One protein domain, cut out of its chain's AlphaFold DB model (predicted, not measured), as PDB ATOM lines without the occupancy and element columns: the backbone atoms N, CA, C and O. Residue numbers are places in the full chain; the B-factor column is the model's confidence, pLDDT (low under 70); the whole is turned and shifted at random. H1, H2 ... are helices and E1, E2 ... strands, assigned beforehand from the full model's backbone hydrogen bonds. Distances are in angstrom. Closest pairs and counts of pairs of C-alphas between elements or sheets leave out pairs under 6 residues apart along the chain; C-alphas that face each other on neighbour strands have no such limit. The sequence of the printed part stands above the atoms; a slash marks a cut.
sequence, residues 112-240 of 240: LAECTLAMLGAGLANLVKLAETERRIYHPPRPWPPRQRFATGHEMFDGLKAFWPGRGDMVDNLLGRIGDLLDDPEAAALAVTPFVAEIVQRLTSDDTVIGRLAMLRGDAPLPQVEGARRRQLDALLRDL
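What this domain is: This is residues 112 to 240 of the 240 residues of an uncharacterized protein of Paracoccus sanguinis (UniProt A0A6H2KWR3). A long helix, H1, has a narrow V of two shorter helices over its first part: H2 and H4 run opposite ways, with little H3 at the closed end of the V and H5 set across its open end. Strand E1, in a small turn, and the last helix, H6, lie away from this core on opposite sides. The 129 printed residues hold, in order, H1, E1, H2, H3, H4, H5 and H6, and the class is mostly helix. The whole is only just compact, close to loose, with a radius of gyration of the C-alphas of 16.7 A and spans of 44 by 39 by 31 A.

How they stand to each other: H1, residues 112 to 138, touches H4, residues 193 to 205, with residues 117 to 128 alone, at a shallow tilt of 25 degrees, the same way; the closest C-alphas, of Gly 121 and Val 196, are 4.9 A apart. H5, residues 209 to 215, is about perpendicular to H1 at 89 degrees and touches it, closest at the C-alphas of Val 128 and Val 209, 6.7 A. H2, residues 170 to 183, touches H5 with residues 171 to 172 alone, closest at the C-alphas of Val 171 and Ala 214, 6.6 A. H3, residues 185 to 188, only just touches H1, with 3 pairs of C-alphas within 8 A. E1, residues 155 to 157, pairs with no named strand. H6, residues 227 to 238, touches no helix. Every O i to N i+4 pair is within hydrogen-bond range in H1, H2, H4, H5 and H6; H3 is too short for one.

Where its parts are: H1 begins at C-alpha 112 (80.999, -20.500, 52.818) and is 37.9 A long. H2 measures 19.7 A and H4 18.2 A. H6, 16.4 A, ends at C-alpha 238 (71.501, 16.383, 35.631).

The domain as a whole: The C-alphas of Pro 185 and Arg 238, the two farthest apart, are 46.4 A apart. The printed part has no cut. The links H1 to E1, E1 to H2 and H5 to H6 are long. The model's pLDDT is under 70 at residues 140 to 153, 166 and 217 to 240.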
ATOM      1  N   LEU A 112      79.893 -21.328  53.318       96.75
ATOM      2  CA  LEU A 112      80.999 -20.500  52.818       96.75
ATOM      3  C   LEU A 112      81.060 -20.458  51.283       96.75
ATOM      4  O   LEU A 112      81.332 -19.401  50.717       96.75
ATOM      5  N   ALA A 113      80.783 -21.579  50.610       96.56
ATOM      6  CA  ALA A 113      80.731 -21.645  49.150       96.56
ATOM      7  C   ALA A 113      79.640 -20.722  48.569       96.56
ATOM      8  O   ALA A 113      79.909 -19.960  47.643       96.56
ATOM      9  N   GLU A 114      78.444 -20.716  49.172       97.00
ATOM     10  CA  GLU A 114      77.325 -19.850  48.776       97.00
ATOM     11  C   GLU A 114      77.677 -18.368  48.973       97.00
ATOM     12  O   GLU A 114      77.523 -17.567  48.049       97.00
ATOM     13  N   CYS A 115      78.240 -18.008  50.132       98.00
ATOM     14  CA  CYS A 115      78.696 -16.641  50.405       98.00
ATOM     15  C   CYS A 115      79.807 -16.203  49.440       98.00
ATOM     16  O   CYS A 115      79.805 -15.067  48.973       98.00
ATOM     17  N   THR A 116      80.749 -17.092  49.119       97.88
ATOM     18  CA  THR A 116      81.882 -16.788  48.230       97.88
ATOM     19  C   THR A 116      81.401 -16.518  46.809       97.88
ATOM     20  O   THR A 116      81.797 -15.520  46.203       97.88
ATOM     21  N   LEU A 117      80.506 -17.360  46.290       98.25
ATOM     22  CA  LEU A 117      79.931 -17.175  44.962       98.25
ATOM     23  C   LEU A 117      79.080 -15.897  44.891       98.25
ATOM     24  O   LEU A 117      79.184 -15.128  43.933       98.25
ATOM     25  N   ALA A 118      78.303 -15.611  45.938       98.38
ATOM     26  CA  ALA A 118      77.557 -14.364  46.056       98.38
ATOM     27  C   ALA A 118      78.481 -13.131  46.047       98.38
ATOM     28  O   ALA A 118      78.247 -12.182  45.295       98.38
ATOM     29  N   MET A 119      79.571 -13.170  46.821       98.12
ATOM     30  CA  MET A 119      80.575 -12.103  46.871       98.12
ATOM     31  C   MET A 119      81.278 -11.890  45.530       98.12
ATOM     32  O   MET A 119      81.544 -10.742  45.168       98.12
ATOM     33  N   LEU A 120      81.539 -12.953  44.762       97.56
ATOM     34  CA  LEU A 120      82.062 -12.843  43.398       97.56
ATOM     35  C   LEU A 120      81.098 -12.051  42.500       97.56
ATOM     36  O   LEU A 120      81.515 -11.093  41.847       97.56
ATOM     37  N   GLY A 121      79.811 -12.413  42.499       97.75
ATOM     38  CA  GLY A 121      78.786 -11.743  41.691       97.75
ATOM     39  C   GLY A 121      78.595 -10.270  42.064       97.75
ATOM     40  O   GLY A 121      78.690  -9.386  41.204       97.75
ATOM     41  N   ALA A 122      78.379  -9.986  43.351       98.19
ATOM     42  CA  ALA A 122      78.231  -8.619  43.853       98.19
ATOM     43  C   ALA A 122      79.503  -7.787  43.637       98.19
ATOM     44  O   ALA A 122      79.433  -6.647  43.168       98.19
ATOM     45  N   GLY A 123      80.673  -8.361  43.925       97.94
ATOM     46  CA  GLY A 123      81.973  -7.715  43.761       97.94
ATOM     47  C   GLY A 123      82.245  -7.317  42.313       97.94
ATOM     48  O   GLY A 123      82.565  -6.156  42.048       97.94
ATOM     49  N   LEU A 124      82.039  -8.235  41.363       96.38
ATOM     50  CA  LEU A 124      82.214  -7.963  39.936       96.38
ATOM     51  C   LEU A 124      81.306  -6.816  39.469       96.38
ATOM     52  O   LEU A 124      81.770  -5.863  38.837       96.38
ATOM     53  N   ALA A 125      80.021  -6.863  39.827       97.25
ATOM     54  CA  ALA A 125      79.065  -5.825  39.456       97.25
ATOM     55  C   ALA A 125      79.395  -4.463  40.083       97.25
ATOM     56  O   ALA A 125      79.293  -3.431  39.413       97.25
ATOM     57  N   ASN A 126      79.820  -4.443  41.347       97.50
ATOM     58  CA  ASN A 126      80.185  -3.217  42.050       97.50
ATOM     59  C   ASN A 126      81.471  -2.589  41.490       97.50
ATOM     60  O   ASN A 126      81.517  -1.370  41.320       97.50
ATOM     61  N   LEU A 127      82.474  -3.386  41.111       97.19
ATOM     62  CA  LEU A 127      83.680  -2.884  40.441       97.19
ATOM     63  C   LEU A 127      83.362  -2.287  39.066       97.19
ATOM     64  O   LEU A 127      83.827  -1.189  38.754       97.19
ATOM     65  N   VAL A 128      82.509  -2.943  38.272       95.62
ATOM     66  CA  VAL A 128      82.028  -2.370  37.002       95.62
ATOM     67  C   VAL A 128      81.263  -1.073  37.252       95.62
ATOM     68  O   VAL A 128      81.498  -0.079  36.567       95.62
ATOM     69  N   LYS A 129      80.383  -1.037  38.256       94.12
ATOM     70  CA  LYS A 129      79.643   0.173  38.628       94.12
ATOM     71  C   LYS A 129      80.586   1.323  38.989       94.12
ATOM     72  O   LYS A 129      80.351   2.438  38.524       94.12
ATOM     73  N   LEU A 130      81.634   1.073  39.775       95.12
ATOM     74  CA  LEU A 130      82.646   2.077  40.120       95.12
ATOM     75  C   LEU A 130      83.385   2.573  38.873       95.12
ATOM     76  O   LEU A 130      83.437   3.781  38.651       95.12
ATOM     77  N   ALA A 131      83.864   1.660  38.023       93.00
ATOM     78  CA  ALA A 131      84.565   2.005  36.787       93.00
ATOM     79  C   ALA A 131      83.691   2.829  35.821       93.00
ATOM     80  O   ALA A 131      84.144   3.816  35.247       93.00
ATOM     81  N   GLU A 132      82.415   2.469  35.653       90.19
ATOM     82  CA  GLU A 132      81.484   3.244  34.821       90.19
ATOM     83  C   GLU A 132      81.119   4.597  35.439       90.19
ATOM     84  O   GLU A 132      80.868   5.555  34.708       90.19
ATOM     85  N   THR A 133      81.062   4.683  36.769       89.25
ATOM     86  CA  THR A 133      80.757   5.931  37.481       89.25
ATOM     87  C   THR A 133      81.917   6.913  37.362       89.25
ATOM     88  O   THR A 133      81.696   8.040  36.928       89.25
ATOM     89  N   GLU A 134      83.146   6.475  37.654       91.38
ATOM     90  CA  GLU A 134      84.371   7.261  37.444       91.38
ATOM     91  C   GLU A 134      84.422   7.791  36.008       91.38
ATOM     92  O   GLU A 134      84.549   8.998  35.793       91.38
ATOM     93  N   ARG A 135      84.173   6.914  35.028       83.88
ATOM     94  CA  ARG A 135      84.171   7.288  33.614       83.88
ATOM     95  C   ARG A 135      83.185   8.413  33.303       83.88
ATOM     96  O   ARG A 135      83.513   9.299  32.522       83.88
ATOM     97  N   ARG A 136      81.971   8.361  33.859       82.69
ATOM     98  CA  ARG A 136      80.921   9.369  33.619       82.69
ATOM     99  C   ARG A 136      81.217  10.711  34.284       82.69
ATOM    100  O   ARG A 136      80.765  11.723  33.765       82.69
ATOM    101  N   ILE A 137      81.938  10.711  35.405       79.00
ATOM    102  CA  ILE A 137      82.305  11.932  36.132       79.00
ATOM    103  C   ILE A 137      83.471  12.639  35.438       79.00
ATOM    104  O   ILE A 137      83.414  13.846  35.219       79.00
ATOM    105  N   TYR A 138      84.526  11.898  35.088       76.12
ATOM    106  CA  TYR A 138      85.812  12.503  34.720       76.12
ATOM    107  C   TYR A 138      86.121  12.506  33.222       76.12
ATOM    108  O   TYR A 138      87.026  13.224  32.799       76.12
ATOM    109  N   HIS A 139      85.399  11.735  32.398       71.94
ATOM    110  CA  HIS A 139      85.746  11.573  30.983       71.94
ATOM    111  C   HIS A 139      84.630  12.062  30.055       71.94
ATOM    112  O   HIS A 139      83.464  11.708  30.249       71.94
ATOM    113  N   PRO A 140      84.962  12.809  28.984       68.50
ATOM    114  CA  PRO A 140      83.980  13.169  27.968       68.50
ATOM    115  C   PRO A 140      83.420  11.914  27.265       68.50
ATOM    116  O   PRO A 140      84.057  10.850  27.286       68.50
ATOM    117  N   PRO A 141      82.250  12.013  26.596       65.81
ATOM    118  CA  PRO A 141      81.701  10.924  25.794       65.81
ATOM    119  C   PRO A 141      82.756  10.357  24.837       65.81
ATOM    120  O   PRO A 141      83.333  11.083  24.026       65.81
ATOM    121  N   ARG A 142      83.037   9.054  24.953       63.56
ATOM    122  CA  ARG A 142      84.118   8.412  24.199       63.56
ATOM    123  C   ARG A 142      83.740   8.302  22.717       63.56
ATOM    124  O   ARG A 142      82.688   7.738  22.418       63.56
ATOM    125  N   PRO A 143      84.591   8.760  21.781       62.75
ATOM    126  CA  PRO A 143      84.446   8.391  20.381       62.75
ATOM    127  C   PRO A 143      84.613   6.873  20.244       62.75
ATOM    128  O   PRO A 143      85.548   6.300  20.806       62.75
ATOM    129  N   TRP A 144      83.722   6.232  19.490       62.12
ATOM    130  CA  TRP A 144      83.876   4.841  19.071       62.12
ATOM    131  C   TRP A 144      84.150   4.785  17.563       62.12
ATOM    132  O   TRP A 144      83.425   5.453  16.819       62.12
ATOM    133  N   PRO A 145      85.135   3.993  17.093       62.84
ATOM    134  CA  PRO A 145      86.099   3.187  17.860       62.84
ATOM    135  C   PRO A 145      87.193   4.038  18.556       62.84
ATOM    136  O   PRO A 145      87.328   5.226  18.249       62.84
ATOM    137  N   PRO A 146      87.991   3.464  19.485       63.62
ATOM    138  CA  PRO A 146      89.074   4.184  20.162       63.62
ATOM    139  C   PRO A 146      90.070   4.796  19.166       63.62
ATOM    140  O   PRO A 146      90.556   4.097  18.276       63.62
ATOM    141  N   ARG A 147      90.412   6.083  19.343       62.03
ATOM    142  CA  ARG A 147      91.388   6.795  18.488       62.03
ATOM    143  C   ARG A 147      92.831   6.337  18.704       62.03
ATOM    144  O   ARG A 147      93.629   6.393  17.778       62.03
ATOM    145  N   GLN A 148      93.153   5.887  19.915       61.72
ATOM    146  CA  GLN A 148      94.460   5.351  20.272       61.72
ATOM    147  C   GLN A 148      94.278   3.920  20.773       61.72
ATOM    148  O   GLN A 148      93.428   3.649  21.623       61.72
ATOM    149  N   ARG A 149      95.064   3.001  20.217       61.16
ATOM    150  CA  ARG A 149      95.202   1.630  20.706       61.16
ATOM    151  C   ARG A 149      96.621   1.504  21.234       61.16
ATOM    152  O   ARG A 149      97.557   1.873  20.528       61.16
ATOM    153  N   PHE A 150      96.784   1.027  22.463       59.31
ATOM    154  CA  PHE A 150      98.117   0.700  22.958       59.31
ATOM    155  C   PHE A 150      98.730  -0.376  22.052       59.31
ATOM    156  O   PHE A 150      98.072  -1.369  21.730       59.31
ATOM    157  N   ALA A 151      99.966  -0.151  21.601       56.38
ATOM    158  CA  ALA A 151     100.665  -1.092  20.729       56.38
ATOM    159  C   ALA A 151     101.001  -2.401  21.469       56.38
ATOM    160  O   ALA A 151     101.014  -3.461  20.848       56.38
ATOM    161  N   THR A 152     101.209  -2.327  22.788       60.38
ATOM    162  CA  THR A 152     101.441  -3.450  23.708       60.38
ATOM    163  C   THR A 152     100.790  -3.170  25.071       60.38
ATOM    164  O   THR A 152     100.387  -2.042  25.356       60.38
ATOM    165  N   GLY A 153     100.667  -4.190  25.929       62.59
ATOM    166  CA  GLY A 153     100.256  -4.023  27.329       62.59
ATOM    167  C   GLY A 153     101.339  -3.314  28.146       62.59
ATOM    168  O   GLY A 153     102.123  -3.967  28.833       62.59
ATOM    169  N   HIS A 154     101.422  -1.988  28.015       72.12
ATOM    170  CA  HIS A 154     102.331  -1.147  28.794       72.12
ATOM    171  C   HIS A 154     102.011  -1.242  30.287       72.12
ATOM    172  O   HIS A 154     100.866  -1.477  30.665       72.12
ATOM    173  N   GLU A 155     103.016  -1.051  31.135       80.94
ATOM    174  CA  GLU A 155     102.808  -0.986  32.580       80.94
ATOM    175  C   GLU A 155     101.896   0.196  32.943       80.94
ATOM    176  O   GLU A 155     102.050   1.299  32.417       80.94
ATOM    177  N   MET A 156     100.920  -0.062  33.811       80.94
ATOM    178  CA  MET A 156     100.029   0.937  34.389       80.94
ATOM    179  C   MET A 156     100.577   1.423  35.729       80.94
ATOM    180  O   MET A 156     100.845   2.609  35.883       80.94
ATOM    181  N   PHE A 157     100.721   0.515  36.695       83.62
ATOM    182  CA  PHE A 157     101.277   0.786  38.020       83.62
ATOM    183  C   PHE A 157     101.735  -0.522  38.670       83.62
ATOM    184  O   PHE A 157     101.119  -1.557  38.432       83.62
ATOM    185  N   ASP A 158     102.779  -0.465  39.499       89.06
ATOM    186  CA  ASP A 158     103.253  -1.586  40.332       89.06
ATOM    187  C   ASP A 158     103.423  -2.914  39.558       89.06
ATOM    188  O   ASP A 158     102.970  -3.978  39.978       89.06
ATOM    189  N   GLY A 159     103.992  -2.853  38.347       85.44
ATOM    190  CA  GLY A 159     104.165  -4.022  37.478       85.44
ATOM    191  C   GLY A 159     102.887  -4.549  36.802       85.44
ATOM    192  O   GLY A 159     102.977  -5.440  35.949       85.44
ATOM    193  N   LEU A 160     101.702  -4.004  37.106       85.62
ATOM    194  CA  LEU A 160     100.451  -4.358  36.435       85.62
ATOM    195  C   LEU A 160     100.450  -3.808  35.011       85.62
ATOM    196  O   LEU A 160     100.520  -2.600  34.790       85.62
ATOM    197  N   LYS A 161     100.313  -4.692  34.025       84.44
ATOM    198  CA  LYS A 161     100.218  -4.305  32.615       84.44
ATOM    199  C   LYS A 161      98.785  -3.971  32.229       84.44
ATOM    200  O   LYS A 161      97.841  -4.651  32.627       84.44
ATOM    201  N   ALA A 162      98.638  -2.962  31.380       81.81
ATOM    202  CA  ALA A 162      97.383  -2.645  30.728       81.81
ATOM    203  C   ALA A 162      96.887  -3.848  29.921       81.81
ATOM    204  O   ALA A 162      97.656  -4.514  29.219       81.81
ATOM    205  N   PHE A 163      95.577  -4.091  29.976       81.94
ATOM    206  CA  PHE A 163      94.937  -5.054  29.090       81.94
ATOM    207  C   PHE A 163      95.173  -4.657  27.628       81.94
ATOM    208  O   PHE A 163      94.952  -3.500  27.270       81.94
ATOM    209  N   TRP A 164      95.598  -5.607  26.788       79.25
ATOM    210  CA  TRP A 164      95.866  -5.369  25.370       79.25
ATOM    211  C   TRP A 164      94.574  -5.495  24.547       79.25
ATOM    212  O   TRP A 164      94.141  -6.613  24.256       79.25
ATOM    213  N   PRO A 165      93.937  -4.387  24.120       73.44
ATOM    214  CA  PRO A 165      92.653  -4.482  23.443       73.44
ATOM    215  C   PRO A 165      92.834  -5.107  22.057       73.44
ATOM    216  O   PRO A 165      93.710  -4.695  21.295       73.44
ATOM    217  N   GLY A 166      92.012  -6.101  21.724       68.31
ATOM    218  CA  GLY A 166      92.071  -6.788  20.430       68.31
ATOM    219  C   GLY A 166      93.078  -7.944  20.338       68.31
ATOM    220  O   GLY A 166      93.039  -8.679  19.356       68.31
ATOM    221  N   ARG A 167      93.965  -8.134  21.326       72.56
ATOM    222  CA  ARG A 167      94.971  -9.221  21.333       72.56
ATOM    223  C   ARG A 167      95.152  -9.927  22.679       72.56
ATOM    224  O   ARG A 167      95.659 -11.039  22.695       72.56
ATOM    225  N   GLY A 168      94.779  -9.295  23.790       75.56
ATOM    226  CA  GLY A 168      94.850  -9.890  25.121       75.56
ATOM    227  C   GLY A 168      93.753 -10.930  25.349       75.56
ATOM    228  O   GLY A 168      92.634 -10.783  24.861       75.56
ATOM    229  N   ASP A 169      94.074 -11.955  26.130       82.12
ATOM    230  CA  ASP A 169      93.203 -13.080  26.491       82.12
ATOM    231  C   ASP A 169      92.642 -12.975  27.921       82.12
ATOM    232  O   ASP A 169      91.805 -13.773  28.316       82.12
ATOM    233  N   MET A 170      93.070 -11.976  28.705       86.50
ATOM    234  CA  MET A 170      92.696 -11.841  30.119       86.50
ATOM    235  C   MET A 170      91.180 -11.854  30.356       86.50
ATOM    236  O   MET A 170      90.733 -12.543  31.267       86.50
ATOM    237  N   VAL A 171      90.397 -11.128  29.545       83.75
ATOM    238  CA  VAL A 171      88.930 -11.071  29.692       83.75
ATOM    239  C   VAL A 171      88.304 -12.444  29.445       83.75
ATOM    240  O   VAL A 171      87.465 -12.859  30.234       83.75
ATOM    241  N   ASP A 172      88.757 -13.183  28.432       82.69
ATOM    242  CA  ASP A 172      88.275 -14.548  28.176       82.69
ATOM    243  C   ASP A 172      88.687 -15.508  29.261       82.69
ATOM    244  O   ASP A 172      87.875 -16.287  29.730       82.69
ATOM    245  N   ASN A 173      89.942 -15.444  29.687       86.50
ATOM    246  CA  ASN A 173      90.436 -16.306  30.743       86.50
ATOM    247  C   ASN A 173      89.691 -16.033  32.057       86.50
ATOM    248  O   ASN A 173      89.488 -16.946  32.851       86.50
ATOM    249  N   LEU A 174      89.290 -14.786  32.319       88.75
ATOM    250  CA  LEU A 174      88.454 -14.440  33.463       88.75
ATOM    251  C   LEU A 174      87.029 -14.981  33.295       88.75
ATOM    252  O   LEU A 174      86.544 -15.672  34.185       88.75
ATOM    253  N   LEU A 175      86.368 -14.678  32.176       88.12
ATOM    254  CA  LEU A 175      84.981 -15.084  31.928       88.12
ATOM    255  C   LEU A 175      84.836 -16.601  31.778       88.12
ATOM    256  O   LEU A 175      83.866 -17.153  32.276       88.12
ATOM    257  N   GLY A 176      85.811 -17.266  31.163       87.75
ATOM    258  CA  GLY A 176      85.900 -18.717  31.039       87.75
ATOM    259  C   GLY A 176      86.015 -19.383  32.401       87.75
ATOM    260  O   GLY A 176      85.192 -20.223  32.717       87.75
ATOM    261  N   ARG A 177      86.920 -18.918  33.278       93.19
ATOM    262  CA  ARG A 177      87.012 -19.441  34.657       93.19
ATOM    263  C   ARG A 177      85.739 -19.216  35.469       93.19
ATOM    264  O   ARG A 177      85.397 -20.048  36.299       93.19
ATOM    265  N   ILE A 178      85.066 -18.078  35.275       92.25
ATOM    266  CA  ILE A 178      83.770 -17.820  35.915       92.25
ATOM    267  C   ILE A 178      82.704 -18.764  35.346       92.25
ATOM    268  O   ILE A 178      81.911 -19.285  36.117       92.25
ATOM    269  N   GLY A 179      82.696 -18.999  34.033       92.44
ATOM    270  CA  GLY A 179      81.813 -19.965  33.376       92.44
ATOM    271  C   GLY A 179      82.029 -21.381  33.902       92.44
ATOM    272  O   GLY A 179      81.095 -21.962  34.434       92.44
ATOM    273  N   ASP A 180      83.271 -21.868  33.878       93.06
ATOM    274  CA  ASP A 180      83.659 -23.179  34.412       93.06
ATOM    275  C   ASP A 180      83.237 -23.335  35.882       93.06
ATOM    276  O   ASP A 180      82.749 -24.385  36.284       93.06
ATOM    277  N   LEU A 181      83.387 -22.274  36.689       93.81
ATOM    278  CA  LEU A 181      82.927 -22.262  38.076       93.81
ATOM    279  C   LEU A 181      81.400 -22.332  38.186       93.81
ATOM    280  O   LEU A 181      80.908 -22.992  39.086       93.81
ATOM    281  N   LEU A 182      80.647 -21.626  37.340       93.38
ATOM    282  CA  LEU A 182      79.178 -21.646  37.370       93.38
ATOM    283  C   LEU A 182      78.602 -22.974  36.851       93.38
ATOM    284  O   LEU A 182      77.522 -23.366  37.292       93.38
ATOM    285  N   ASP A 183      79.322 -23.641  35.949       92.69
ATOM    286  CA  ASP A 183      78.971 -24.945  35.379       92.69
ATOM    287  C   ASP A 183      79.407 -26.124  36.268       92.69
ATOM    288  O   ASP A 183      78.928 -27.248  36.082       92.69
ATOM    289  N   ASP A 184      80.290 -25.890  37.246       96.25
ATOM    290  CA  ASP A 184      80.678 -26.897  38.232       96.25
ATOM    291  C   ASP A 184      79.437 -27.433  38.979       96.25
ATOM    292  O   ASP A 184      78.630 -26.636  39.464       96.25
ATOM    293  N   PRO A 185      79.255 -28.762  39.115       96.69
ATOM    294  CA  PRO A 185      78.053 -29.330  39.723       96.69
ATOM    295  C   PRO A 185      77.766 -28.857  41.153       96.69
ATOM    296  O   PRO A 185      76.594 -28.727  41.521       96.69
ATOM    297  N   GLU A 186      78.796 -28.605  41.965       96.38
ATOM    298  CA  GLU A 186      78.609 -28.130  43.339       96.38
ATOM    299  C   GLU A 186      78.133 -26.680  43.344       96.38
ATOM    300  O   GLU A 186      77.202 -26.338  44.076       96.38
ATOM    301  N   ALA A 187      78.719 -25.838  42.493       95.44
ATOM    302  CA  ALA A 187      78.289 -24.456  42.333       95.44
ATOM    303  C   ALA A 187      76.893 -24.367  41.705       95.44
ATOM    304  O   ALA A 187      76.042 -23.642  42.215       95.44
ATOM    305  N   ALA A 188      76.609 -25.135  40.654       95.00
ATOM    306  CA  ALA A 188      75.314 -25.173  39.975       95.00
ATOM    307  C   ALA A 188      74.153 -25.540  40.917       95.00
ATOM    308  O   ALA A 188      73.029 -25.076  40.724       95.00
ATOM    309  N   ALA A 189      74.424 -26.329  41.964       96.81
ATOM    310  CA  ALA A 189      73.443 -26.701  42.981       96.81
ATOM    311  C   ALA A 189      73.140 -25.589  44.008       96.81
ATOM    312  O   ALA A 189      72.166 -25.699  44.759       96.81
ATOM    313  N   LEU A 190      73.944 -24.520  44.077       98.06
ATOM    314  CA  LEU A 190      73.728 -23.421  45.020       98.06
ATOM    315  C   LEU A 190      72.575 -22.517  44.566       98.06
ATOM    316  O   LEU A 190      72.505 -22.071  43.421       98.06
ATOM    317  N   ALA A 191      71.707 -22.144  45.508       97.69
ATOM    318  CA  ALA A 191      70.526 -21.324  45.229       97.69
ATOM    319  C   ALA A 191      70.861 -19.915  44.694       97.69
ATOM    320  O   ALA A 191      70.045 -19.298  44.010       97.69
ATOM    321  N   VAL A 192      72.062 -19.397  44.986       98.38
ATOM    322  CA  VAL A 192      72.525 -18.080  44.518       98.38
ATOM    323  C   VAL A 192      73.041 -18.091  43.070       98.38
ATOM    324  O   VAL A 192      73.098 -17.040  42.428       98.38
ATOM    325  N   THR A 193      73.384 -19.259  42.525       98.62
ATOM    326  CA  THR A 193      74.065 -19.399  41.226       98.62
ATOM    327  C   THR A 193      73.324 -18.755  40.058       98.62
ATOM    328  O   THR A 193      73.960 -17.997  39.320       98.62
ATOM    329  N   PRO A 194      71.993 -18.916  39.903       98.69
ATOM    330  CA  PRO A 194      71.271 -18.268  38.810       98.69
ATOM    331  C   PRO A 194      71.371 -16.736  38.835       98.69
ATOM    332  O   PRO A 194      71.417 -16.095  37.787       98.69
ATOM    333  N   PHE A 195      71.450 -16.133  40.025       98.75
ATOM    334  CA  PHE A 195      71.574 -14.683  40.175       98.75
ATOM    335  C   PHE A 195      72.966 -14.193  39.770       98.75
ATOM    336  O   PHE A 195      73.082 -13.156  39.115       98.75
ATOM    337  N   VAL A 196      74.017 -14.945  40.116       98.69
ATOM    338  CA  VAL A 196      75.397 -14.635  39.716       98.69
ATOM    339  C   VAL A 196      75.578 -14.811  38.211       98.69
ATOM    340  O   VAL A 196      76.129 -13.919  37.563       98.69
ATOM    341  N   ALA A 197      75.052 -15.895  37.639       98.12
ATOM    342  CA  ALA A 197      75.081 -16.133  36.198       98.12
ATOM    343  C   ALA A 197      74.404 -14.992  35.418       98.12
ATOM    344  O   ALA A 197      74.983 -14.457  34.472       98.12
ATOM    345  N   GLU A 198      73.230 -14.538  35.864       98.44
ATOM    346  CA  GLU A 198      72.523 -13.413  35.243       98.44
ATOM    347  C   GLU A 198      73.288 -12.084  35.384       98.44
ATOM    348  O   GLU A 198      73.300 -11.270  34.458       98.44
ATOM    349  N   ILE A 199      73.964 -11.842  36.517       98.38
ATOM    350  CA  ILE A 199      74.855 -10.680  36.663       98.38
ATOM    351  C   ILE A 199      75.956 -10.737  35.605       98.38
ATOM    352  O   ILE A 199      76.133  -9.766  34.867       98.38
ATOM    353  N   VAL A 200      76.679 -11.854  35.514       95.56
ATOM    354  CA  VAL A 200      77.790 -12.024  34.566       95.56
ATOM    355  C   VAL A 200      77.297 -11.826  33.134       95.56
ATOM    356  O   VAL A 200      77.885 -11.031  32.403       95.56
ATOM    357  N   GLN A 201      76.174 -12.447  32.767       94.12
ATOM    358  CA  GLN A 201      75.543 -12.307  31.452       94.12
ATOM    359  C   GLN A 201      75.237 -10.842  31.105       94.12
ATOM    360  O   GLN A 201      75.513 -10.387  29.991       94.12
ATOM    361  N   ARG A 202      74.687 -10.066  32.043       94.75
ATOM    362  CA  ARG A 202      74.347  -8.657  31.788       94.75
ATOM    363  C   ARG A 202      75.587  -7.785  31.701       94.75
ATOM    364  O   ARG A 202      75.651  -6.889  30.867       94.75
ATOM    365  N   LEU A 203      76.593  -8.049  32.533       93.12
ATOM    366  CA  LEU A 203      77.850  -7.306  32.486       93.12
ATOM    367  C   LEU A 203      78.616  -7.554  31.182       93.12
ATOM    368  O   LEU A 203      79.302  -6.644  30.720       93.12
ATOM    369  N   THR A 204      78.497  -8.733  30.572       88.62
ATOM    370  CA  THR A 204      79.148  -9.038  29.290       88.62
ATOM    371  C   THR A 204      78.355  -8.549  28.077       88.62
ATOM    372  O   THR A 204      78.972  -8.178  27.082       88.62
ATOM    373  N   SER A 205      77.019  -8.508  28.147       86.19
ATOM    374  CA  SER A 205      76.157  -8.161  27.004       86.19
ATOM    375  C   SER A 205      75.747  -6.684  26.904       86.19
ATOM    376  O   SER A 205      75.467  -6.210  25.802       86.19
ATOM    377  N   ASP A 206      75.709  -5.933  28.009       87.38
ATOM    378  CA  ASP A 206      75.424  -4.490  27.988       87.38
ATOM    379  C   ASP A 206      76.692  -3.644  27.710       87.38
ATOM    380  O   ASP A 206      77.829  -4.117  27.746       87.38
ATOM    381  N   ASP A 207      76.499  -2.335  27.491       86.12
ATOM    382  CA  ASP A 207      77.573  -1.334  27.365       86.12
ATOM    383  C   ASP A 207      78.304  -1.086  28.704       86.12
ATOM    384  O   ASP A 207      78.179  -0.035  29.347       86.12
ATOM    385  N   THR A 208      79.086  -2.073  29.132       89.38
ATOM    386  CA  THR A 208      79.984  -2.012  30.290       89.38
ATOM    387  C   THR A 208      81.448  -2.074  29.858       89.38
ATOM    388  O   THR A 208      81.774  -2.349  28.703       89.38
ATOM    389  N   VAL A 209      82.371  -1.833  30.788       88.81
ATOM    390  CA  VAL A 209      83.808  -1.996  30.544       88.81
ATOM    391  C   VAL A 209      84.156  -3.418  30.105       88.81
ATOM    392  O   VAL A 209      84.993  -3.566  29.220       88.81
ATOM    393  N   ILE A 210      83.481  -4.435  30.647       88.88
ATOM    394  CA  ILE A 210      83.696  -5.836  30.270       88.88
ATOM    395  C   ILE A 210      83.178  -6.064  28.849       88.88
ATOM    396  O   ILE A 210      83.960  -6.464  27.987       88.88
ATOM    397  N   GLY A 211      81.912  -5.722  28.583       85.62
ATOM    398  CA  GLY A 211      81.301  -5.886  27.260       85.62
ATOM    399  C   GLY A 211      82.097  -5.176  26.163       85.62
ATOM    400  O   GLY A 211      82.515  -5.793  25.186       85.62
ATOM    401  N   ARG A 212      82.453  -3.901  26.369       83.88
ATOM    402  CA  ARG A 212      83.248  -3.135  25.393       83.88
ATOM    403  C   ARG A 212      84.631  -3.732  25.127       83.88
ATOM    404  O   ARG A 212      85.106  -3.654  23.995       83.88
ATOM    405  N   LEU A 213      85.315  -4.254  26.148       81.94
ATOM    406  CA  LEU A 213      86.651  -4.834  25.977       81.94
ATOM    407  C   LEU A 213      86.602  -6.212  25.311       81.94
ATOM    408  O   LEU A 213      87.471  -6.485  24.483       81.94
ATOM    409  N   ALA A 214      85.587  -7.027  25.614       75.81
ATOM    410  CA  ALA A 214      85.347  -8.297  24.930       75.81
ATOM    411  C   ALA A 214      85.168  -8.078  23.415       75.81
ATOM    412  O   ALA A 214      85.857  -8.697  22.605       75.81
ATOM    413  N   MET A 215      84.371  -7.076  23.038       72.44
ATOM    414  CA  MET A 215      84.052  -6.767  21.640       72.44
ATOM    415  C   MET A 215      85.219  -6.273  20.782       72.44
ATOM    416  O   MET A 215      85.233  -6.471  19.568       72.44
ATOM    417  N   LEU A 216      86.229  -5.623  21.372       70.00
ATOM    418  CA  LEU A 216      87.375  -5.093  20.615       70.00
ATOM    419  C   LEU A 216      88.214  -6.182  19.919       70.00
ATOM    420  O   LEU A 216      89.108  -5.840  19.141       70.00
ATOM    421  N   ARG A 217      87.933  -7.467  20.170       65.12
ATOM    422  CA  ARG A 217      88.536  -8.616  19.480       65.12
ATOM    423  C   ARG A 217      87.788  -9.107  18.241       65.12
ATOM    424  O   ARG A 217      88.337  -9.957  17.549       65.12
ATOM    425  N   GLY A 218      86.630  -8.540  17.900       57.69
ATOM    426  CA  GLY A 218      85.926  -8.867  16.653       57.69
ATOM    427  C   GLY A 218      84.439  -9.176  16.797       57.69
ATOM    428  O   GLY A 218      83.787  -9.374  15.775       57.69
ATOM    429  N   ASP A 219      83.889  -9.161  18.013       52.66
ATOM    430  CA  ASP A 219      82.446  -9.308  18.208       52.66
ATOM    431  C   ASP A 219      81.734  -7.992  17.858       52.66
ATOM    432  O   ASP A 219      82.210  -6.897  18.179       52.66
ATOM    433  N   ALA A 220      80.630  -8.103  17.113       46.59
ATOM    434  CA  ALA A 220      79.944  -6.998  16.443       46.59
ATOM    435  C   ALA A 220      79.730  -5.758  17.345       46.59
ATOM    436  O   ALA A 220      79.447  -5.907  18.532       46.59
ATOM    437  N   PRO A 221      79.825  -4.523  16.805       46.22
ATOM    438  CA  PRO A 221      79.636  -3.301  17.583       46.22
ATOM    439  C   PRO A 221      78.249  -3.264  18.239       46.22
ATOM    440  O   PRO A 221      77.241  -3.556  17.600       46.22
ATOM    441  N   LEU A 222      78.196  -2.839  19.503       49.31
ATOM    442  CA  LEU A 222      76.955  -2.599  20.217       49.31
ATOM    443  C   LEU A 222      76.279  -1.434  19.496       49.31
ATOM    444  O   LEU A 222      76.964  -0.456  19.150       49.31
ATOM    445  N   PRO A 223      74.956  -1.501  19.279       49.12
ATOM    446  CA  PRO A 223      74.205  -0.339  18.850       49.12
ATOM    447  C   PRO A 223      74.541   0.791  19.817       49.12
ATOM    448  O   PRO A 223      74.438   0.623  21.035       49.12
ATOM    449  N   GLN A 224      74.988   1.933  19.289       52.41
ATOM    450  CA  GLN A 224      75.099   3.127  20.114       52.41
ATOM    451  C   GLN A 224      73.754   3.314  20.800       52.41
ATOM    452  O   GLN A 224      72.735   3.369  20.114       52.41
ATOM    453  N   VAL A 225      73.782   3.334  22.136       49.78
ATOM    454  CA  VAL A 225      72.625   3.467  23.023       49.78
ATOM    455  C   VAL A 225      71.531   4.278  22.332       49.78
ATOM    456  O   VAL A 225      71.726   5.472  22.082       49.78
ATOM    457  N   GLU A 226      70.411   3.627  21.993       53.34
ATOM    458  CA  GLU A 226      69.288   4.289  21.328       53.34
ATOM    459  C   GLU A 226      68.950   5.587  22.063       53.34
ATOM    460  O   GLU A 226      69.029   5.666  23.296       53.34
ATOM    461  N   GLY A 227      68.556   6.621  21.313       45.47
ATOM    462  CA  GLY A 227      68.401   7.976  21.846       45.47
ATOM    463  C   GLY A 227      67.546   8.063  23.119       45.47
ATOM    464  O   GLY A 227      67.763   8.955  23.934       45.47
ATOM    465  N   ALA A 228      66.621   7.123  23.342       48.28
ATOM    466  CA  ALA A 228      65.834   7.022  24.570       48.28
ATOM    467  C   ALA A 228      66.671   6.669  25.816       48.28
ATOM    468  O   ALA A 228      66.566   7.358  26.834       48.28
ATOM    469  N   ARG A 229      67.544   5.654  25.739       48.47
ATOM    470  CA  ARG A 229      68.396   5.215  26.861       48.47
ATOM    471  C   ARG A 229      69.527   6.221  27.122       48.47
ATOM    472  O   ARG A 229      69.890   6.434  28.278       48.47
ATOM    473  N   ARG A 230      69.981   6.954  26.093       46.97
ATOM    474  CA  ARG A 230      70.905   8.098  26.240       46.97
ATOM    475  C   ARG A 230      70.256   9.271  26.979       46.97
ATOM    476  O   ARG A 230      70.807   9.733  27.969       46.97
ATOM    477  N   ARG A 231      69.037   9.669  26.592       54.69
ATOM    478  CA  ARG A 231      68.269  10.718  27.294       54.69
ATOM    479  C   ARG A 231      68.002  10.378  28.763       54.69
ATOM    480  O   ARG A 231      67.992  11.278  29.599       54.69
ATOM    481  N   GLN A 232      67.793   9.099  29.080       51.06
ATOM    482  CA  GLN A 232      67.619   8.639  30.457       51.06
ATOM    483  C   GLN A 232      68.915   8.748  31.273       51.06
ATOM    484  O   GLN A 232      68.857   9.194  32.418       51.06
ATOM    485  N   LEU A 233      70.068   8.390  30.691       49.19
ATOM    486  CA  LEU A 233      71.378   8.592  31.320       49.19
ATOM    487  C   LEU A 233      71.683  10.080  31.531       49.19
ATOM    488  O   LEU A 233      72.083  10.468  32.622       49.19
ATOM    489  N   ASP A 234      71.437  10.908  30.515       51.47
ATOM    490  CA  ASP A 234      71.668  12.353  30.583       51.47
ATOM    491  C   ASP A 234      70.768  13.021  31.633       51.47
ATOM    492  O   ASP A 234      71.159  14.003  32.250       51.47
ATOM    493  N   ALA A 235      69.555  12.500  31.856       59.56
ATOM    494  CA  ALA A 235      68.686  12.970  32.933       59.56
ATOM    495  C   ALA A 235      69.247  12.618  34.317       59.56
ATOM    496  O   ALA A 235      69.247  13.471  35.191       59.56
ATOM    497  N   LEU A 236      69.784  11.408  34.499       47.59
ATOM    498  CA  LEU A 236      70.397  10.991  35.766       47.59
ATOM    499  C   LEU A 236      71.670  11.780  36.106       47.59
ATOM    500  O   LEU A 236      71.979  11.941  37.279       47.59
ATOM    501  N   LEU A 237      72.395  12.269  35.097       43.69
ATOM    502  CA  LEU A 237      73.574  13.125  35.282       43.69
ATOM    503  C   LEU A 237      73.224  14.592  35.577       43.69
ATOM    504  O   LEU A 237      74.094  15.324  36.026       43.69
ATOM    505  N   ARG A 238      71.985  15.028  35.308       48.91
ATOM    506  CA  ARG A 238      71.501  16.383  35.631       48.91
ATOM    507  C   ARG A 238      70.961  16.514  37.058       48.91
ATOM    508  O   ARG A 238      70.815  17.637  37.525       48.91
ATOM    509  N   ASP A 239      70.668  15.389  37.708       42.62
ATOM    510  CA  ASP A 239      70.127  15.314  39.072       42.62
ATOM    511  C   ASP A 239      71.226  15.038  40.136       42.62
ATOM    512  O   ASP A 239      70.905  14.734  41.287       42.62
ATOM    513  N   LEU A 240      72.509  15.120  39.748       39.97
ATOM    514  CA  LEU A 240      73.702  15.112  40.616       39.97
ATOM    515  C   LEU A 240      74.294  16.522  40.698       39.97
ATOM    516  O   LEU A 240      74.797  16.867  41.789       39.97
TER     517      LEU A 240